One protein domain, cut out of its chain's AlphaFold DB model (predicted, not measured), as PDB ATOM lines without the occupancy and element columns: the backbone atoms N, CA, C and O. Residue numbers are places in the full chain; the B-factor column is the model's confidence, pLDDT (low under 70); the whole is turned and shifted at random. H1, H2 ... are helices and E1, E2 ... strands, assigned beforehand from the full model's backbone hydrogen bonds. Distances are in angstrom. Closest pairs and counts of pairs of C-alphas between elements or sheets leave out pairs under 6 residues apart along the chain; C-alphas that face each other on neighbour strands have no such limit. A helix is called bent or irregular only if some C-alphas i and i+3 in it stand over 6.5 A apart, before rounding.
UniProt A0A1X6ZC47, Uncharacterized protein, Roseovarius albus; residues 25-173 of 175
ATOM      1  N   HIS A  25       7.677  27.063 -29.833       88.44
ATOM      2  CA  HIS A  25       6.792  27.014 -28.675       88.44
ATOM      3  C   HIS A  25       5.547  27.853 -28.925       88.44
ATOM      4  O   HIS A  25       5.644  28.942 -29.490       88.44
ATOM      5  N   LEU A  26       4.397  27.357 -28.475       91.94
ATOM      6  CA  LEU A  26       3.158  28.124 -28.465       91.94
ATOM      7  C   LEU A  26       3.323  29.303 -27.502       91.94
ATOM      8  O   LEU A  26       3.674  29.096 -26.342       91.94
ATOM      9  N   VAL A  27       3.123  30.526 -27.993       92.19
ATOM     10  CA  VAL A  27       3.274  31.754 -27.191       92.19
ATOM     11  C   VAL A  27       1.954  32.479 -26.978       92.19
ATOM     12  O   VAL A  27       1.726  32.997 -25.886       92.19
ATOM     13  N   LEU A  28       1.079  32.464 -27.983       94.75
ATOM     14  CA  LEU A  28      -0.283  32.979 -27.905       94.75
ATOM     15  C   LEU A  28      -1.245  32.022 -28.597       94.75
ATOM     16  O   LEU A  28      -0.908  31.431 -29.623       94.75
ATOM     17  N   GLU A  29      -2.455  31.936 -28.067       97.31
ATOM     18  CA  GLU A  29      -3.548  31.169 -28.648       97.31
ATOM     19  C   GLU A  29      -4.844  31.966 -28.513       97.31
ATOM     20  O   GLU A  29      -5.145  32.480 -27.438       97.31
ATOM     21  N   LEU A  30      -5.588  32.100 -29.607       98.00
ATOM     22  CA  LEU A  30      -6.925  32.679 -29.623       98.00
ATOM     23  C   LEU A  30      -7.919  31.575 -29.953       98.00
ATOM     24  O   LEU A  30      -7.880  31.012 -31.047       98.00
ATOM     25  N   GLU A  31      -8.810  31.290 -29.016       98.31
ATOM     26  CA  GLU A  31      -9.912  30.356 -29.213       98.31
ATOM     27  C   GLU A  31     -11.199  31.126 -29.473       98.31
ATOM     28  O   GLU A  31     -11.547  32.023 -28.706       98.31
ATOM     29  N   THR A  32     -11.929  30.742 -30.516       98.06
ATOM     30  CA  THR A  32     -13.321  31.158 -30.715       98.06
ATOM     31  C   THR A  32     -14.238  30.090 -30.146       98.06
ATOM     32  O   THR A  32     -14.095  28.912 -30.474       98.06
ATOM     33  N   HIS A  33     -15.181  30.514 -29.312       97.56
ATOM     34  CA  HIS A  33     -16.131  29.655 -28.617       97.56
ATOM     35  C   HIS A  33     -17.547  29.884 -29.139       97.56
ATOM     36  O   HIS A  33     -17.976  31.027 -29.324       97.56
ATOM     37  N   VAL A  34     -18.274  28.786 -29.333       96.69
ATOM     38  CA  VAL A  34     -19.722  28.758 -29.549       96.69
ATOM     39  C   VAL A  34     -20.310  27.809 -28.508       96.69
ATOM     40  O   VAL A  34     -20.011  26.617 -28.509       96.69
ATOM     41  N   ASP A  35     -21.124  28.349 -27.606       92.88
ATOM     42  CA  ASP A  35     -21.512  27.705 -26.352       92.88
ATOM     43  C   ASP A  35     -20.268  27.236 -25.574       92.88
ATOM     44  O   ASP A  35     -19.394  28.053 -25.281       92.88
ATOM     45  N   ASP A  36     -20.172  25.944 -25.260       90.06
ATOM     46  CA  ASP A  36     -19.035  25.350 -24.546       90.06
ATOM     47  C   ASP A  36     -17.996  24.717 -25.502       90.06
ATOM     48  O   ASP A  36     -17.085  24.008 -25.061       90.06
ATOM     49  N   GLU A  37     -18.135  24.923 -26.818       96.50
ATOM     50  CA  GLU A  37     -17.282  24.312 -27.840       96.50
ATOM     51  C   GLU A  37     -16.314  25.321 -28.471       96.50
ATOM     52  O   GLU A  37     -16.704  26.393 -28.934       96.50
ATOM     53  N   VAL A  38     -15.038  24.933 -28.574       97.38
ATOM     54  CA  VAL A  38     -14.032  25.672 -29.349       97.38
ATOM     55  C   VAL A  38     -14.218  25.353 -30.831       97.38
ATOM     56  O   VAL A  38     -13.961  24.229 -31.267       97.38
ATOM     57  N   THR A  39     -14.646  26.338 -31.619       97.44
ATOM     58  CA  THR A  39     -14.927  26.167 -33.055       97.44
ATOM     59  C   THR A  39     -13.776  26.589 -33.958       97.44
ATOM     60  O   THR A  39     -13.724  26.183 -35.117       97.44
ATOM     61  N   GLU A  40     -12.866  27.420 -33.453       97.12
ATOM     62  CA  GLU A  40     -11.699  27.884 -34.198       97.12
ATOM     63  C   GLU A  40     -10.541  28.184 -33.246       97.12
ATOM     64  O   GLU A  40     -10.755  28.718 -32.155       97.12
ATOM     65  N   VAL A  41      -9.319  27.866 -33.672       97.88
ATOM     66  CA  VAL A  41      -8.094  28.149 -32.917       97.88
ATOM     67  C   VAL A  41      -7.076  28.839 -33.816       97.88
ATOM     68  O   VAL A  41      -6.750  28.336 -34.891       97.88
ATOM     69  N   VAL A  42      -6.540  29.967 -33.357       96.62
ATOM     70  CA  VAL A  42      -5.412  30.666 -33.981       96.62
ATOM     71  C   VAL A  42      -4.223  30.605 -33.032       96.62
ATOM     72  O   VAL A  42      -4.264  31.172 -31.941       96.62
ATOM     73  N   SER A  43      -3.147  29.943 -33.446       95.88
ATOM     74  CA  SER A  43      -1.985  29.657 -32.604       95.88
ATOM     75  C   SER A  43      -0.737  30.323 -33.170       95.88
ATOM     76  O   SER A  43      -0.333  30.057 -34.303       95.88
ATOM     77  N   LEU A  44      -0.095  31.178 -32.374       92.88
ATOM     78  CA  LEU A  44       1.192  31.776 -32.708       92.88
ATOM     79  C   LEU A  44       2.310  31.019 -31.997       92.88
ATOM     80  O   LEU A  44       2.375  30.980 -30.766       92.88
ATOM     81  N   TYR A  45       3.235  30.493 -32.788       91.19
ATOM     82  CA  TYR A  45       4.454  29.855 -32.325       91.19
ATOM     83  C   TYR A  45       5.664  30.753 -32.572       91.19
ATOM     84  O   TYR A  45       5.746  31.432 -33.598       91.19
ATOM     85  N   ALA A  46       6.635  30.697 -31.665       87.62
ATOM     86  CA  ALA A  46       7.911  31.390 -31.801       87.62
ATOM     87  C   ALA A  46       9.083  30.467 -31.454       87.62
ATOM     88  O   ALA A  46       8.967  29.617 -30.564       87.62
ATOM     89  N   SER A  47      10.224  30.655 -32.123       82.19
ATOM     90  CA  SER A  47      11.476  30.037 -31.696       82.19
ATOM     91  C   SER A  47      12.076  30.850 -30.554       82.19
ATOM     92  O   SER A  47      12.326  32.043 -30.707       82.19
ATOM     93  N   GLY A  48      12.310  30.217 -29.406       77.31
ATOM     94  CA  GLY A  48      12.841  30.892 -28.221       77.31
ATOM     95  C   GLY A  48      11.779  31.636 -27.401       77.31
ATOM     96  O   GLY A  48      11.156  32.599 -27.847       77.31
ATOM     97  N   ILE A  49      11.631  31.198 -26.152       74.38
ATOM     98  CA  ILE A  49      10.607  31.672 -25.204       74.38
ATOM     99  C   ILE A  49      11.173  32.406 -23.992       74.38
ATOM    100  O   ILE A  49      10.415  32.953 -23.203       74.38
ATOM    101  N   ASP A  50      12.496  32.426 -23.834       75.25
ATOM    102  CA  ASP A  50      13.153  33.107 -22.719       75.25
ATOM    103  C   ASP A  50      13.167  34.630 -22.970       75.25
ATOM    104  O   ASP A  50      13.937  35.104 -23.816       75.25
ATOM    105  N   PRO A  51      12.364  35.428 -22.238       67.06
ATOM    106  CA  PRO A  51      12.262  36.871 -22.441       67.06
ATOM    107  C   PRO A  51      13.548  37.624 -22.057       67.06
ATOM    108  O   PRO A  51      13.671  38.824 -22.352       67.06
ATOM    109  N   ASN A  52      14.504  36.940 -21.412       67.81
ATOM    110  CA  ASN A  52      15.814  37.472 -21.040       67.81
ATOM    111  C   ASN A  52      16.859  37.303 -22.150       67.81
ATOM    112  O   ASN A  52      17.912  37.945 -22.101       67.81
ATOM    113  N   LYS A  53      16.581  36.489 -23.177       71.56
ATOM    114  CA  LYS A  53      17.470  36.304 -24.326       71.56
ATOM    115  C   LYS A  53      17.004  37.146 -25.505       71.56
ATOM    116  O   LYS A  53      15.867  37.063 -25.965       71.56
ATOM    117  N   ARG A  54      17.920  37.957 -26.036       62.59
ATOM    118  CA  ARG A  54      17.730  38.619 -27.329       62.59
ATOM    119  C   ARG A  54      18.254  37.693 -28.414       62.59
ATOM    120  O   ARG A  54      19.424  37.330 -28.388       62.59
ATOM    121  N   SER A  55      17.391  37.351 -29.354       61.59
ATOM    122  CA  SER A  55      17.743  36.645 -30.575       61.59
ATOM    123  C   SER A  55      17.175  37.468 -31.725       61.59
ATOM    124  O   SER A  55      16.053  37.965 -31.641       61.59
ATOM    125  N   ALA A  56      18.010  37.739 -32.724       62.69
ATOM    126  CA  ALA A  56      17.606  38.455 -33.933       62.69
ATOM    127  C   ALA A  56      17.055  37.495 -35.002       62.69
ATOM    128  O   ALA A  56      16.462  37.949 -35.974       62.69
ATOM    129  N   ASP A  57      17.233  36.189 -34.786       68.12
ATOM    130  CA  ASP A  57      16.958  35.119 -35.741       68.12
ATOM    131  C   ASP A  57      15.703  34.321 -35.357       68.12
ATOM    132  O   ASP A  57      15.547  33.170 -35.765       68.12
ATOM    133  N   ASP A  58      14.821  34.900 -34.536       73.25
ATOM    134  CA  ASP A  58      13.630  34.187 -34.092       73.25
ATOM    135  C   ASP A  58      12.655  33.974 -35.251       73.25
ATOM    136  O   ASP A  58      12.249  34.905 -35.950       73.25
ATOM    137  N   ALA A  59      12.280  32.716 -35.444       81.00
ATOM    138  CA  ALA A  59      11.274  32.284 -36.387       81.00
ATOM    139  C   ALA A  59       9.887  32.340 -35.746       81.00
ATOM    140  O   ALA A  59       9.716  32.087 -34.552       81.00
ATOM    141  N   TYR A  60       8.889  32.611 -36.579       84.69
ATOM    142  CA  TYR A  60       7.483  32.575 -36.212       84.69
ATOM    143  C   TYR A  60       6.742  31.623 -37.122       84.69
ATOM    144  O   TYR A  60       7.047  31.523 -38.310       84.69
ATOM    145  N   ARG A  61       5.742  30.962 -36.555       89.62
ATOM    146  CA  ARG A  61       4.787  30.162 -37.307       89.62
ATOM    147  C   ARG A  61       3.397  30.469 -36.790       89.62
ATOM    148  O   ARG A  61       3.185  30.486 -35.581       89.62
ATOM    149  N   LEU A  62       2.478  30.730 -37.703       92.06
ATOM    150  CA  LEU A  62       1.072  30.900 -37.384       92.06
ATOM    151  C   LEU A  62       0.324  29.670 -37.872       92.06
ATOM    152  O   LEU A  62       0.537  29.226 -38.999       92.06
ATOM    153  N   GLU A  63      -0.552  29.145 -37.031       94.69
ATOM    154  CA  GLU A  63      -1.458  28.065 -37.388       94.69
ATOM    155  C   GLU A  63      -2.904  28.514 -37.173       94.69
ATOM    156  O   GLU A  63      -3.213  29.173 -36.180       94.69
ATOM    157  N   ILE A  64      -3.789  28.154 -38.101       94.94
ATOM    158  CA  ILE A  64      -5.242  28.282 -37.950       94.94
ATOM    159  C   ILE A  64      -5.817  26.873 -38.022       94.94
ATOM    160  O   ILE A  64      -5.607  26.159 -39.003       94.94
ATOM    161  N   ASN A  65      -6.504  26.446 -36.963       95.62
ATOM    162  CA  ASN A  65      -7.032  25.088 -36.809       95.62
ATOM    163  C   ASN A  65      -5.957  23.999 -37.022       95.62
ATOM    164  O   ASN A  65      -6.217  22.955 -37.618       95.62
ATOM    165  N   GLY A  66      -4.727  24.270 -36.564       93.50
ATOM    166  CA  GLY A  66      -3.568  23.377 -36.693       93.50
ATOM    167  C   GLY A  66      -2.928  23.325 -38.086       93.50
ATOM    168  O   GLY A  66      -1.992  22.554 -38.302       93.50
ATOM    169  N   ALA A  67      -3.414  24.113 -39.050       93.69
ATOM    170  CA  ALA A  67      -2.793  24.256 -40.361       93.69
ATOM    171  C   ALA A  67      -1.917  25.510 -40.396       93.69
ATOM    172  O   ALA A  67      -2.386  26.604 -40.087       93.69
ATOM    173  N   GLU A  68      -0.653  25.359 -40.794       92.88
ATOM    174  CA  GLU A  68       0.259  26.490 -40.979       92.88
ATOM    175  C   GLU A  68      -0.248  27.424 -42.085       92.88
ATOM    176  O   GLU A  68      -0.619  26.973 -43.172       92.88
ATOM    177  N   VAL A  69      -0.242  28.727 -41.806       91.25
ATOM    178  CA  VAL A  69      -0.677  29.766 -42.745       91.25
ATOM    179  C   VAL A  69       0.452  30.749 -43.044       91.25
ATOM    180  O   VAL A  69       1.319  31.021 -42.210       91.25
ATOM    181  N   ASN A  70       0.444  31.305 -44.256       87.69
ATOM    182  CA  ASN A  70       1.455  32.269 -44.671       87.69
ATOM    183  C   ASN A  70       1.157  33.641 -44.067       87.69
ATOM    184  O   ASN A  70       0.147  34.265 -44.373       87.69
ATOM    185  N   VAL A  71       2.083  34.155 -43.262       82.25
ATOM    186  CA  VAL A  71       1.952  35.495 -42.684       82.25
ATOM    187  C   VAL A  71       2.702  36.513 -43.547       82.25
ATOM    188  O   VAL A  71       3.894  36.322 -43.809       82.25
ATOM    189  N   PRO A  72       2.061  37.623 -43.965       83.25
ATOM    190  CA  PRO A  72       2.747  38.726 -44.627       83.25
ATOM    191  C   PRO A  72       3.967  39.209 -43.833       83.25
ATOM    192  O   PRO A  72       3.905  39.384 -42.615       83.25
ATOM    193  N   GLN A  73       5.076  39.483 -44.527       80.50
ATOM    194  CA  GLN A  73       6.350  39.837 -43.888       80.50
ATOM    195  C   GLN A  73       6.250  41.080 -42.985       80.50
ATOM    196  O   GLN A  73       6.915  41.151 -41.953       80.50
ATOM    197  N   GLU A  74       5.399  42.045 -43.340       81.69
ATOM    198  CA  GLU A  74       5.151  43.243 -42.530       81.69
ATOM    199  C   GLU A  74       4.523  42.902 -41.171       81.69
ATOM    200  O   GLU A  74       4.937  43.443 -40.143       81.69
ATOM    201  N   LEU A  75       3.576  41.959 -41.145       80.50
ATOM    202  CA  LEU A  75       2.946  41.491 -39.911       80.50
ATOM    203  C   LEU A  75       3.928  40.667 -39.074       80.50
ATOM    204  O   LEU A  75       4.002  40.867 -37.864       80.50
ATOM    205  N   LEU A  76       4.756  39.824 -39.703       78.19
ATOM    206  CA  LEU A  76       5.843  39.118 -39.011       78.19
ATOM    207  C   LEU A  76       6.814  40.085 -38.322       78.19
ATOM    208  O   LEU A  76       7.198  39.866 -37.175       78.19
ATOM    209  N   ALA A  77       7.179  41.186 -38.982       78.19
ATOM    210  CA  ALA A  77       8.048  42.200 -38.390       78.19
ATOM    211  C   ALA A  77       7.400  42.880 -37.168       78.19
ATOM    212  O   ALA A  77       8.078  43.146 -36.173       78.19
ATOM    213  N   GLN A  78       6.090  43.140 -37.214       79.94
ATOM    214  CA  GLN A  78       5.348  43.693 -36.077       79.94
ATOM    215  C   GLN A  78       5.284  42.714 -34.899       79.94
ATOM    216  O   GLN A  78       5.617  43.106 -33.780       79.94
ATOM    217  N   ILE A  79       4.949  41.444 -35.161       80.62
ATOM    218  CA  ILE A  79       4.954  40.359 -34.164       80.62
ATOM    219  C   ILE A  79       6.333  40.268 -33.496       80.62
ATOM    220  O   ILE A  79       6.434  40.218 -32.269       80.62
ATOM    221  N   ASN A  80       7.407  40.327 -34.288       77.50
ATOM    222  CA  ASN A  80       8.769  40.275 -33.766       77.50
ATOM    223  C   ASN A  80       9.095  41.447 -32.826       77.50
ATOM    224  O   ASN A  80       9.643  41.257 -31.739       77.50
ATOM    225  N   ASN A  81       8.687  42.666 -33.189       76.88
ATOM    226  CA  ASN A  81       8.884  43.847 -32.344       76.88
ATOM    227  C   ASN A  81       8.119  43.775 -31.014       76.88
ATOM    228  O   ASN A  81       8.541  44.371 -30.021       76.88
ATOM    229  N   GLN A  82       7.000  43.054 -30.983       78.06
ATOM    230  CA  GLN A  82       6.126  42.928 -29.817       78.06
ATOM    231  C   GLN A  82       6.404  41.670 -28.982       78.06
ATOM    232  O   GLN A  82       5.907  41.571 -27.861       78.06
ATOM    233  N   ARG A  83       7.270  40.765 -29.464       73.38
ATOM    234  CA  ARG A  83       7.556  39.437 -28.892       73.38
ATOM    235  C   ARG A  83       7.679  39.396 -27.374       73.38
ATOM    236  O   ARG A  83       7.079  38.549 -26.727       73.38
ATOM    237  N   ARG A  84       8.482  40.295 -26.796       69.81
ATOM    238  CA  ARG A  84       8.769  40.291 -25.348       69.81
ATOM    239  C   ARG A  84       7.542  40.612 -24.496       69.81
ATOM    240  O   ARG A  84       7.573  40.354 -23.301       69.81
ATOM    241  N   GLY A  85       6.512  41.197 -25.102       77.00
ATOM    242  CA  GLY A  85       5.246  41.489 -24.449       77.00
ATOM    243  C   GLY A  85       4.257  40.324 -24.458       77.00
ATOM    244  O   GLY A  85       3.270  40.400 -23.741       77.00
ATOM    245  N   TYR A  86       4.505  39.248 -25.214       82.00
ATOM    246  CA  TYR A  86       3.630  38.068 -25.257       82.00
ATOM    247  C   TYR A  86       3.996  37.049 -24.178       82.00
ATOM    248  O   TYR A  86       4.240  35.875 -24.451       82.00
ATOM    249  N   SER A  87       4.093  37.519 -22.938       85.75
ATOM    250  CA  SER A  87       4.204  36.651 -21.773       85.75
ATOM    251  C   SER A  87       2.954  36.783 -20.929       85.75
ATOM    252  O   SER A  87       2.385  37.870 -20.816       85.75
ATOM    253  N   TYR A  88       2.570  35.693 -20.267       84.81
ATOM    254  CA  TYR A  88       1.477  35.729 -19.306       84.81
ATOM    255  C   TYR A  88       1.689  36.828 -18.258       84.81
ATOM    256  O   TYR A  88       0.754  37.549 -17.940       84.81
ATOM    257  N   ASP A  89       2.915  37.031 -17.773       85.44
ATOM    258  CA  ASP A  89       3.202  38.068 -16.775       85.44
ATOM    259  C   ASP A  89       2.941  39.488 -17.303       85.44
ATOM    260  O   ASP A  89       2.455  40.340 -16.564       85.44
ATOM    261  N   THR A  90       3.218  39.747 -18.586       85.88
ATOM    262  CA  THR A  90       2.945  41.054 -19.208       85.88
ATOM    263  C   THR A  90       1.457  41.243 -19.485       85.88
ATOM    264  O   THR A  90       0.940  42.350 -19.348       85.88
ATOM    265  N   LEU A  91       0.782  40.179 -19.924       89.69
ATOM    266  CA  LEU A  91      -0.593  40.247 -20.412       89.69
ATOM    267  C   LEU A  91      -1.637  40.072 -19.311       89.69
ATOM    268  O   LEU A  91      -2.741  40.574 -19.468       89.69
ATOM    269  N   SER A  92      -1.310  39.383 -18.218       90.06
ATOM    270  CA  SER A  92      -2.263  39.112 -17.142       90.06
ATOM    271  C   SER A  92      -2.337  40.235 -16.120       90.06
ATOM    272  O   SER A  92      -3.437  40.551 -15.706       90.06
ATOM    273  N   GLY A  93      -1.213  40.821 -15.676       85.12
ATOM    274  CA  GLY A  93      -1.205  41.874 -14.643       85.12
ATOM    275  C   GLY A  93      -1.997  41.537 -13.366       85.12
ATOM    276  O   GLY A  93      -2.402  42.444 -12.654       85.12
ATOM    277  N   GLY A  94      -2.250  40.248 -13.100       86.12
ATOM    278  CA  GLY A  94      -3.305  39.779 -12.194       86.12
ATOM    279  C   GLY A  94      -4.663  39.640 -12.896       86.12
ATOM    280  O   GLY A  94      -5.164  40.592 -13.472       86.12
ATOM    281  N   ILE A  95      -5.281  38.457 -12.836       89.44
ATOM    282  CA  ILE A  95      -6.594  38.218 -13.458       89.44
ATOM    283  C   ILE A  95      -7.704  38.475 -12.441       89.44
ATOM    284  O   ILE A  95      -7.706  37.889 -11.357       89.44
ATOM    285  N   GLU A  96      -8.654  39.322 -12.813       86.19
ATOM    286  CA  GLU A  96      -9.924  39.479 -12.120       86.19
ATOM    287  C   GLU A  96     -10.974  38.556 -12.739       86.19
ATOM    288  O   GLU A  96     -11.039  38.366 -13.953       86.19
ATOM    289  N   THR A  97     -11.787  37.956 -11.874       71.19
ATOM    290  CA  THR A  97     -12.976  37.208 -12.276       71.19
ATOM    291  C   THR A  97     -14.174  37.985 -11.766       71.19
ATOM    292  O   THR A  97     -14.406  38.037 -10.555       71.19
ATOM    293  N   THR A  98     -14.919  38.610 -12.671       69.31
ATOM    294  CA  THR A  98     -16.187  39.246 -12.318       69.31
ATOM    295  C   THR A  98     -17.305  38.247 -12.551       69.31
ATOM    296  O   THR A  98     -17.330  37.541 -13.557       69.31
ATOM    297  N   GLU A  99     -18.267  38.177 -11.632       65.12
ATOM    298  CA  GLU A  99     -19.501  37.460 -11.937       65.12
ATOM    299  C   GLU A  99     -20.254  38.205 -13.055       65.12
ATOM    300  O   GLU A  99     -20.385  39.433 -12.982       65.12
ATOM    301  N   PRO A 100     -20.766  37.500 -14.078       64.69
ATOM    302  CA  PRO A 100     -21.499  38.124 -15.173       64.69
ATOM    303  C   PRO A 100     -22.733  38.858 -14.629       64.69
ATOM    304  O   PRO A 100     -23.682  38.252 -14.137       64.69
ATOM    305  N   GLN A 101     -22.722  40.192 -14.709       60.81
ATOM    306  CA  GLN A 101     -23.758  41.042 -14.102       60.81
ATOM    307  C   GLN A 101     -25.010  41.222 -14.979       60.81
ATOM    308  O   GLN A 101     -25.997  41.811 -14.535       60.81
ATOM    309  N   ALA A 102     -24.993  40.755 -16.232       63.94
ATOM    310  CA  ALA A 102     -26.022  41.082 -17.214       63.94
ATOM    311  C   ALA A 102     -27.035  39.948 -17.432       63.94
ATOM    312  O   ALA A 102     -26.689  38.828 -17.798       63.94
ATOM    313  N   ILE A 103     -28.324  40.278 -17.303       68.00
ATOM    314  CA  ILE A 103     -29.428  39.445 -17.794       68.00
ATOM    315  C   ILE A 103     -29.506  39.642 -19.316       68.00
ATOM    316  O   ILE A 103     -30.051  40.638 -19.792       68.00
ATOM    317  N   CYS A 104     -28.944  38.714 -20.090       79.38
ATOM    318  CA  CYS A 104     -29.069  38.715 -21.547       79.38
ATOM    319  C   CYS A 104     -30.429  38.120 -21.957       79.38
ATOM    320  O   CYS A 104     -30.784  37.019 -21.548       79.38
ATOM    321  N   MET A 105     -31.205  38.858 -22.758       82.44
ATOM    322  CA  MET A 105     -32.528  38.430 -23.255       82.44
ATOM    323  C   MET A 105     -32.493  37.943 -24.715       82.44
ATOM    324  O   MET A 105     -33.528  37.898 -25.381       82.44
ATOM    325  N   LEU A 106     -31.309  37.623 -25.241       81.75
ATOM    326  CA  LEU A 106     -31.166  37.041 -26.574       81.75
ATOM    327  C   LEU A 106     -31.453  35.534 -26.535       81.75
ATOM    328  O   LEU A 106     -31.218  34.872 -25.531       81.75
ATOM    329  N   GLY A 107     -31.960  34.995 -27.643       84.56
ATOM    330  CA  GLY A 107     -31.965  33.556 -27.907       84.56
ATOM    331  C   GLY A 107     -30.891  33.217 -28.939       84.56
ATOM    332  O   GLY A 107     -30.640  34.022 -29.836       84.56
ATOM    333  N   GLY A 108     -30.276  32.042 -28.827       90.50
ATOM    334  CA  GLY A 108     -29.190  31.598 -29.707       90.50
ATOM    335  C   GLY A 108     -27.990  31.075 -28.914       90.50
ATOM    336  O   GLY A 108     -28.111  30.928 -27.698       90.50
ATOM    337  N   PRO A 109     -26.866  30.783 -29.591       94.06
ATOM    338  CA  PRO A 109     -25.655  30.323 -28.926       94.06
ATOM    339  C   PRO A 109     -24.892  31.474 -28.258       94.06
ATOM    340  O   PRO A 109     -24.903  32.615 -28.741       94.06
ATOM    341  N   ALA A 110     -24.184  31.168 -27.176       93.62
ATOM    342  CA  ALA A 110     -23.177  32.053 -26.602       93.62
ATOM    343  C   ALA A 110     -21.956  32.113 -27.523       93.62
ATOM    344  O   ALA A 110     -21.473  31.076 -27.952       93.62
ATOM    345  N   VAL A 111     -21.464  33.305 -27.871       96.31
ATOM    346  CA  VAL A 111     -20.308  33.439 -28.775       96.31
ATOM    347  C   VAL A 111     -19.317  34.443 -28.216       96.31
ATOM    348  O   VAL A 111     -19.684  35.579 -27.898       96.31
ATOM    349  N   GLY A 112     -18.056  34.040 -28.134       96.06
ATOM    350  CA  GLY A 112     -16.971  34.875 -27.644       96.06
ATOM    351  C   GLY A 112     -15.610  34.274 -27.936       96.06
ATOM    352  O   GLY A 112     -15.491  33.217 -28.552       96.06
ATOM    353  N   GLU A 113     -14.577  34.977 -27.505       97.69
ATOM    354  CA  GLU A 113     -13.195  34.599 -27.733       97.69
ATOM    355  C   GLU A 113     -12.415  34.574 -26.427       97.69
ATOM    356  O   GLU A 113     -12.682  35.352 -25.511       97.69
ATOM    357  N   VAL A 114     -11.427  33.685 -26.348       97.50
ATOM    358  CA  VAL A 114     -10.498  33.596 -25.222       97.50
ATOM    359  C   VAL A 114      -9.077  33.669 -25.753       97.50
ATOM    360  O   VAL A 114      -8.624  32.790 -26.486       97.50
ATOM    361  N   LEU A 115      -8.360  34.715 -25.354       97.81
ATOM    362  CA  LEU A 115      -6.930  34.854 -25.568       97.81
ATOM    363  C   LEU A 115      -6.178  34.166 -24.430       97.81
ATOM    364  O   LEU A 115      -6.401  34.438 -23.245       97.81
ATOM    365  N   LYS A 116      -5.215  33.331 -24.802       97.44
ATOM    366  CA  LYS A 116      -4.293  32.664 -23.896       97.44
ATOM    367  C   LYS A 116      -2.852  33.018 -24.232       97.44
ATOM    368  O   LYS A 116      -2.508  33.302 -25.379       97.44
ATOM    369  N   SER A 117      -2.002  32.982 -23.215       95.12
ATOM    370  CA  SER A 117      -0.582  33.302 -23.318       95.12
ATOM    371  C   SER A 117       0.270  32.291 -22.569       95.12
ATOM    372  O   SER A 117      -0.146  31.728 -21.555       95.12
ATOM    373  N   LEU A 118       1.502  32.118 -23.041       92.50
ATOM    374  CA  LEU A 118       2.510  31.299 -22.380       92.50
ATOM    375  C   LEU A 118       2.927  31.876 -21.023       92.50
ATOM    376  O   LEU A 118       3.441  32.993 -20.927       92.50
ATOM    377  N   TYR A 119       2.733  31.071 -19.986       91.06
ATOM    378  CA  TYR A 119       3.270  31.231 -18.645       91.06
ATOM    379  C   TYR A 119       4.496  30.337 -18.475       91.06
ATOM    380  O   TYR A 119       4.477  29.164 -18.853       91.06
ATOM    381  N   LEU A 120       5.563  30.893 -17.905       89.69
ATOM    382  CA  LEU A 120       6.827  30.198 -17.688       89.69
ATOM    383  C   LEU A 120       7.148  30.165 -16.200       89.69
ATOM    384  O   LEU A 120       7.179  31.203 -15.542       89.69
ATOM    385  N   THR A 121       7.444  28.974 -15.693       88.75
ATOM    386  CA  THR A 121       7.927  28.780 -14.325       88.75
ATOM    387  C   THR A 121       9.448  28.775 -14.329       88.75
ATOM    388  O   THR A 121      10.060  28.112 -15.171       88.75
ATOM    389  N   TYR A 122      10.054  29.493 -13.382       86.31
ATOM    390  CA  TYR A 122      11.504  29.583 -13.234       86.31
ATOM    391  C   TYR A 122      11.971  29.035 -11.884       86.31
ATOM    392  O   TYR A 122      11.421  29.396 -10.846       86.31
ATOM    393  N   GLU A 123      13.054  28.259 -11.898       89.44
ATOM    394  CA  GLU A 123      13.854  27.912 -10.715       89.44
ATOM    395  C   GLU A 123      15.330  28.163 -11.041       89.44
ATOM    396  O   GLU A 123      15.790  27.841 -12.135       89.44
ATOM    397  N   ASP A 124      16.074  28.804 -10.135       88.88
ATOM    398  CA  ASP A 124      17.497  29.136 -10.322       88.88
ATOM    399  C   ASP A 124      17.838  29.801 -11.678       88.88
ATOM    400  O   ASP A 124      18.897  29.568 -12.261       88.88
ATOM    401  N   HIS A 125      16.958  30.690 -12.163       83.62
ATOM    402  CA  HIS A 125      17.059  31.386 -13.462       83.62
ATOM    403  C   HIS A 125      16.947  30.472 -14.695       83.62
ATOM    404  O   HIS A 125      17.304  30.876 -15.803       83.62
ATOM    405  N   GLN A 126      16.438  29.255 -14.523       84.06
ATOM    406  CA  GLN A 126      16.156  28.314 -15.599       84.06
ATOM    407  C   GLN A 126      14.653  28.089 -15.715       84.06
ATOM    408  O   GLN A 126      13.950  28.039 -14.710       84.06
ATOM    409  N   ILE A 127      14.161  27.951 -16.947       84.75
ATOM    410  CA  ILE A 127      12.765  27.588 -17.204       84.75
ATOM    411  C   ILE A 127      12.587  26.120 -16.806       84.75
ATOM    412  O   ILE A 127      13.211  25.243 -17.402       84.75
ATOM    413  N   THR A 128      11.737  25.856 -15.817       89.12
ATOM    414  CA  THR A 128      11.421  24.501 -15.329       89.12
ATOM    415  C   THR A 128      10.037  24.023 -15.747       89.12
ATOM    416  O   THR A 128       9.762  22.825 -15.713       89.12
ATOM    417  N   GLY A 129       9.171  24.938 -16.184       87.00
ATOM    418  CA  GLY A 129       7.825  24.619 -16.638       87.00
ATOM    419  C   GLY A 129       7.279  25.657 -17.604       87.00
ATOM    420  O   GLY A 129       7.714  26.808 -17.627       87.00
ATOM    421  N   SER A 130       6.307  25.228 -18.401       89.62
ATOM    422  CA  SER A 130       5.606  26.073 -19.357       89.62
ATOM    423  C   SER A 130       4.156  25.627 -19.485       89.62
ATOM    424  O   SER A 130       3.900  24.431 -19.626       89.62
ATOM    425  N   GLU A 131       3.224  26.571 -19.475       92.44
ATOM    426  CA  GLU A 131       1.787  26.316 -19.595       92.44
ATOM    427  C   GLU A 131       1.116  27.464 -20.357       92.44
ATOM    428  O   GLU A 131       1.498  28.618 -20.192       92.44
ATOM    429  N   ILE A 132       0.106  27.171 -21.175       93.75
ATOM    430  CA  ILE A 132      -0.737  28.199 -21.795       93.75
ATOM    431  C   ILE A 132      -1.899  28.517 -20.858       93.75
ATOM    432  O   ILE A 132      -2.630  27.615 -20.453       93.75
ATOM    433  N   ARG A 133      -2.082  29.795 -20.521       95.00
ATOM    434  CA  ARG A 133      -3.115  30.246 -19.581       95.00
ATOM    435  C   ARG A 133      -3.967  31.368 -20.166       95.00
ATOM    436  O   ARG A 133      -3.419  32.210 -20.880       95.00
ATOM    437  N   PRO A 134      -5.274  31.411 -19.860       95.38
ATOM    438  CA  PRO A 134      -6.143  32.489 -20.306       95.38
ATOM    439  C   PRO A 134      -5.719  33.826 -19.695       95.38
ATOM    440  O   PRO A 134      -5.355  33.890 -18.522       95.38
ATOM    441  N   VAL A 135      -5.767  34.884 -20.501       95.81
ATOM    442  CA  VAL A 135      -5.401  36.247 -20.084       95.81
ATOM    443  C   VAL A 135      -6.475  37.278 -20.386       95.81
ATOM    444  O   VAL A 135      -6.533  38.283 -19.693       95.81
ATOM    445  N   LEU A 136      -7.319  37.042 -21.390       96.25
ATOM    446  CA  LEU A 136      -8.413  37.935 -21.757       96.25
ATOM    447  C   LEU A 136      -9.533  37.115 -22.395       96.25
ATOM    448  O   LEU A 136      -9.246  36.221 -23.190       96.25
ATOM    449  N   SER A 137     -10.785  37.429 -22.093       95.50
ATOM    450  CA  SER A 137     -11.931  36.991 -22.885       95.50
ATOM    451  C   SER A 137     -12.691  38.192 -23.437       95.50
ATOM    452  O   SER A 137     -12.777  39.232 -22.792       95.50
ATOM    453  N   GLU A 138     -13.224  38.051 -24.649       95.19
ATOM    454  CA  GLU A 138     -14.002  39.091 -25.323       95.19
ATOM    455  C   GLU A 138     -15.314  38.487 -25.826       95.19
ATOM    456  O   GLU A 138     -15.335  37.541 -26.618       95.19
ATOM    457  N   ALA A 139     -16.434  39.029 -25.363       93.69
ATOM    458  CA  ALA A 139     -17.751  38.554 -25.756       93.69
ATOM    459  C   ALA A 139     -18.133  39.088 -27.147       93.69
ATOM    460  O   ALA A 139     -18.173  40.295 -27.374       93.69
ATOM    461  N   THR A 140     -18.498  38.200 -28.076       93.62
ATOM    462  CA  THR A 140     -19.080  38.605 -29.372       93.62
ATOM    463  C   THR A 140     -20.582  38.883 -29.246       93.62
ATOM    464  O   THR A 140     -21.155  39.653 -30.018       93.62
ATOM    465  N   ASN A 141     -21.248  38.279 -28.258       92.12
ATOM    466  CA  ASN A 141     -22.638  38.561 -27.912       92.12
ATOM    467  C   ASN A 141     -22.862  38.531 -26.389       92.12
ATOM    468  O   ASN A 141     -22.025  38.037 -25.643       92.12
ATOM    469  N   CYS A 142     -24.012  39.025 -25.911       90.12
ATOM    470  CA  CYS A 142     -24.279  39.072 -24.465       90.12
ATOM    471  C   CYS A 142     -24.539  37.710 -23.803       90.12
ATOM    472  O   CYS A 142     -24.722  37.665 -22.589       90.12
ATOM    473  N   LEU A 143     -24.622  36.625 -24.582       91.44
ATOM    474  CA  LEU A 143     -24.830  35.274 -24.062       91.44
ATOM    475  C   LEU A 143     -23.512  34.638 -23.604       91.44
ATOM    476  O   LEU A 143     -23.540  33.717 -22.795       91.44
ATOM    477  N   PHE A 144     -22.371  35.134 -24.088       91.94
ATOM    478  CA  PHE A 144     -21.057  34.715 -23.622       91.94
ATOM    479  C   PHE A 144     -20.735  35.371 -22.277       91.94
ATOM    480  O   PHE A 144     -20.649  36.593 -22.173       91.94
ATOM    481  N   THR A 145     -20.603  34.550 -21.237       89.56
ATOM    482  CA  THR A 145     -20.516  35.002 -19.839       89.56
ATOM    483  C   THR A 145     -19.138  34.830 -19.213       89.56
ATOM    484  O   THR A 145     -18.931  35.284 -18.089       89.56
ATOM    485  N   LEU A 146     -18.206  34.171 -19.907       89.38
ATOM    486  CA  LEU A 146     -16.846  34.003 -19.419       89.38
ATOM    487  C   LEU A 146     -16.142  35.361 -19.406       89.38
ATOM    488  O   LEU A 146     -15.923  35.959 -20.459       89.38
ATOM    489  N   ASP A 147     -15.767  35.808 -18.211       90.50
ATOM    490  CA  ASP A 147     -15.142  37.105 -17.966       90.50
ATOM    491  C   ASP A 147     -13.740  36.911 -17.374       90.50
ATOM    492  O   ASP A 147     -13.568  36.652 -16.182       90.50
ATOM    493  N   ILE A 148     -12.731  36.970 -18.239       93.00
ATOM    494  CA  ILE A 148     -11.314  36.905 -17.898       93.00
ATOM    495  C   ILE A 148     -10.736  38.255 -18.279       93.00
ATOM    496  O   ILE A 148     -10.636  38.563 -19.464       93.00
ATOM    497  N   ASN A 149     -10.323  39.045 -17.294       94.38
ATOM    498  CA  ASN A 149      -9.731  40.347 -17.561       94.38
ATOM    499  C   ASN A 149      -8.488  40.591 -16.706       94.38
ATOM    500  O   ASN A 149      -8.494  40.288 -15.509       94.38
ATOM    501  N   PRO A 150      -7.433  41.184 -17.285       95.06
ATOM    502  CA  PRO A 150      -6.348  41.762 -16.509       95.06
ATOM    503  C   PRO A 150      -6.866  42.892 -15.610       95.06
ATOM    504  O   PRO A 150      -7.548  43.798 -16.090       95.06
ATOM    505  N   SER A 151      -6.505  42.873 -14.330       92.69
ATOM    506  CA  SER A 151      -6.858  43.913 -13.354       92.69
ATOM    507  C   SER A 151      -6.068  45.202 -13.574       92.69
ATOM    508  O   SER A 151      -6.556  46.314 -13.360       92.69
ATOM    509  N   GLU A 152      -4.824  45.076 -14.037       94.94
ATOM    510  CA  GLU A 152      -3.977  46.212 -14.360       94.94
ATOM    511  C   GLU A 152      -4.276  46.762 -15.761       94.94
ATOM    512  O   GLU A 152      -4.132  46.073 -16.771       94.94
ATOM    513  N   GLN A 153      -4.564  48.067 -15.850       93.62
ATOM    514  CA  GLN A 153      -4.866  48.750 -17.117       93.62
ATOM    515  C   GLN A 153      -3.794  48.541 -18.201       93.62
ATOM    516  O   GLN A 153      -4.111  48.431 -19.385       93.62
ATOM    517  N   ASN A 154      -2.513  48.511 -17.822       94.06
ATOM    518  CA  ASN A 154      -1.423  48.313 -18.779       94.06
ATOM    519  C   ASN A 154      -1.439  46.898 -19.369       94.06
ATOM    520  O   ASN A 154      -1.252  46.750 -20.579       94.06
ATOM    521  N   ALA A 155      -1.689  45.891 -18.530       94.44
ATOM    522  CA  ALA A 155      -1.817  44.501 -18.944       94.44
ATOM    523  C   ALA A 155      -3.069  44.305 -19.808       94.44
ATOM    524  O   ALA A 155      -2.969  43.742 -20.895       94.44
ATOM    525  N   TYR A 156      -4.199  44.909 -19.420       95.12
ATOM    526  CA  TYR A 156      -5.429  44.923 -20.219       95.12
ATOM    527  C   TYR A 156      -5.180  45.468 -21.632       95.12
ATOM    528  O   TYR A 156      -5.459  44.807 -22.631       95.12
ATOM    529  N   MET A 157      -4.554  46.645 -21.744       94.75
ATOM    530  CA  MET A 157      -4.230  47.237 -23.047       94.75
ATOM    531  C   MET A 157      -3.241  46.394 -23.863       94.75
ATOM    532  O   MET A 157      -3.270  46.447 -25.094       94.75
ATOM    533  N   ALA A 158      -2.335  45.661 -23.213       93.44
ATOM    534  CA  ALA A 158      -1.420  44.750 -23.892       93.44
ATOM    535  C   ALA A 158      -2.156  43.505 -24.415       93.44
ATOM    536  O   ALA A 158      -1.955  43.130 -25.572       93.44
ATOM    537  N   ALA A 159      -3.053  42.925 -23.614       95.12
ATOM    538  CA  ALA A 159      -3.869  41.778 -23.991       95.12
ATOM    539  C   ALA A 159      -4.819  42.114 -25.151       95.12
ATOM    540  O   ALA A 159      -4.842  41.391 -26.142       95.12
ATOM    541  N   VAL A 160      -5.498  43.268 -25.110       95.25
ATOM    542  CA  VAL A 160      -6.360  43.741 -26.212       95.25
ATOM    543  C   VAL A 160      -5.570  43.923 -27.514       95.25
ATOM    544  O   VAL A 160      -6.049  43.576 -28.591       95.25
ATOM    545  N   LYS A 161      -4.332  44.432 -27.445       93.25
ATOM    546  CA  LYS A 161      -3.467  44.542 -28.634       93.25
ATOM    547  C   LYS A 161      -3.097  43.171 -29.200       93.25
ATOM    548  O   LYS A 161      -3.114  43.011 -30.417       93.25
ATOM    549  N   ALA A 162      -2.765  42.210 -28.340       93.44
ATOM    550  CA  ALA A 162      -2.443  40.847 -28.757       93.44
ATOM    551  C   ALA A 162      -3.666  40.136 -29.371       93.44
ATOM    552  O   ALA A 162      -3.538  39.512 -30.423       93.44
ATOM    553  N   LEU A 163      -4.853  40.313 -28.779       95.31
ATOM    554  CA  LEU A 163      -6.132  39.848 -29.324       95.31
ATOM    555  C   LEU A 163      -6.360  40.402 -30.738       95.31
ATOM    556  O   LEU A 163      -6.483  39.633 -31.690       95.31
ATOM    557  N   ALA A 164      -6.333  41.730 -30.893       93.25
ATOM    558  CA  ALA A 164      -6.566  42.394 -32.176       93.25
ATOM    559  C   ALA A 164      -5.582  41.939 -33.266       93.25
ATOM    560  O   ALA A 164      -5.927  41.842 -34.446       93.25
ATOM    561  N   GLN A 165      -4.344  41.636 -32.880       91.00
ATOM    562  CA  GLN A 165      -3.334  41.130 -33.793       91.00
ATOM    563  C   GLN A 165      -3.645  39.716 -34.286       91.00
ATOM    564  O   GLN A 165      -3.574  39.484 -35.492       91.00
ATOM    565  N   LEU A 166      -4.036  38.790 -33.404       92.62
ATOM    566  CA  LEU A 166      -4.457  37.447 -33.818       92.62
ATOM    567  C   LEU A 166      -5.740  37.485 -34.660       92.62
ATOM    568  O   LEU A 166      -5.819  36.796 -35.674       92.62
ATOM    569  N   GLN A 167      -6.694  38.356 -34.320       93.31
ATOM    570  CA  GLN A 167      -7.896  38.582 -35.133       93.31
ATOM    571  C   GLN A 167      -7.549  39.102 -36.539       93.31
ATOM    572  O   GLN A 167      -8.101  38.625 -37.530       93.31
ATOM    573  N   THR A 168      -6.608  40.047 -36.639       90.50
ATOM    574  CA  THR A 168      -6.131  40.575 -37.929       90.50
ATOM    575  C   THR A 168      -5.467  39.476 -38.753       90.50
ATOM    576  O   THR A 168      -5.754  39.331 -39.938       90.50
ATOM    577  N   LEU A 169      -4.604  38.676 -38.122       87.69
ATOM    578  CA  LEU A 169      -3.923  37.557 -38.769       87.69
ATOM    579  C   LEU A 169      -4.900  36.496 -39.275       87.69
ATOM    580  O   LEU A 169      -4.708  35.973 -40.370       87.69
ATOM    581  N   ARG A 170      -5.955  36.204 -38.514       91.38
ATOM    582  CA  ARG A 170      -7.040  35.335 -38.966       91.38
ATOM    583  C   ARG A 170      -7.727  35.896 -40.207       91.38
ATOM    584  O   ARG A 170      -7.838  35.188 -41.200       91.38
ATOM    585  N   ALA A 171      -8.153  37.159 -40.162       90.38
ATOM    586  CA  ALA A 171      -8.931  37.774 -41.235       90.38
ATOM    587  C   ALA A 171      -8.194  37.749 -42.586       90.38
ATOM    588  O   ALA A 171      -8.780  37.376 -43.594       90.38
ATOM    589  N   VAL A 172      -6.894  38.065 -42.600       87.62
ATOM    590  CA  VAL A 172      -6.094  38.083 -43.842       87.62
ATOM    591  C   VAL A 172      -5.788  36.694 -44.416       87.62
ATOM    592  O   VAL A 172      -5.256  36.603 -45.516       87.62
ATOM    593  N   ASN A 173      -6.076  35.617 -43.677       83.25
ATOM    594  CA  ASN A 173      -5.856  34.230 -44.106       83.25
ATOM    595  C   ASN A 173      -7.161  33.481 -44.429       83.25
ATOM    596  O   ASN A 173      -7.122  32.293 -44.744       83.25
TER     597      ASN A 173
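What this domain is: This is residues 25 to 173 of the 175 residues of an uncharacterized protein of Roseovarius albus (UniProt A0A1X6ZC47). What is the main picture? A twisted sheet of six strands makes a wall with its helices over one face: long H3 crosses it, with H1 and short H2 on the same face. What makes it up? The printed part, mixed in class, has 149 residues with three named helices and six named strands, in chain order E1 E2 E3 E4 H1 H2 E5 E6 H3. The sheet runs E4 E3 E2 E1 E5 E6, antiparallel from E3 to E6; the whole is compact, with radius of gyration of the C-alphas 16.0 A and spans of 51 by 36 by 24 A.

Where its parts are: What comes first? E1 is residues 25 to 34, 26.6 A long, from C-alpha 25 at (6.792, 27.014, -28.675); E2 is 37 to 47, 29.6 A, E3 60 to 64 and E4 67 to 69. What follows? H1 is 73 to 85, irregular, with C-alphas 81 and 84 7.8 A apart, and H2 is 88 to 92. E5 is 111 to 123, 39.0 A, E6 126 to 139, 36.8 A, and H3 153 to 171, 26.8 A, ending at (-8.931, 37.774, -41.235).

How they stand to each other: How do strands pair? E1 E2 E3 form a meander, each strand the antiparallel neighbour of the one before, with N 30 and O 42 at 2.8 A and N 45 and O 61 at 2.8 A. Between the antiparallel neighbours E1 and E5, N 31 and O 114 are within hydrogen-bond range at 2.9 A; in the hairpin E5 and E6, N 115 and O 136 are at 2.8 A. E4 and E3 meet only at a point. How do helices sit? H3 runs across the strands at height 8.6 A; H2 touches its residues 155 to 159, closest C-alphas Leu 91 and Ala 155, 4.7 A. H1 is close but not clearly touching H3, closest C-alphas Gly 85 and Ala 158, 7.4 A. Every O i to N i+4 pair is within hydrogen-bond range in H2 and H3, 7 of 9 in H1.

The domain as a whole: How large is it? The farthest C-alphas, Gly 107 and Asp 124, are 52.7 A apart; the printed part has no cut. Which links are long? E2 to E3, H2 to E5 and E6 to H3. Where is confidence low? pLDDT is under 70 at residues 51 to 52, 54 to 57, 84 and 98 to 103.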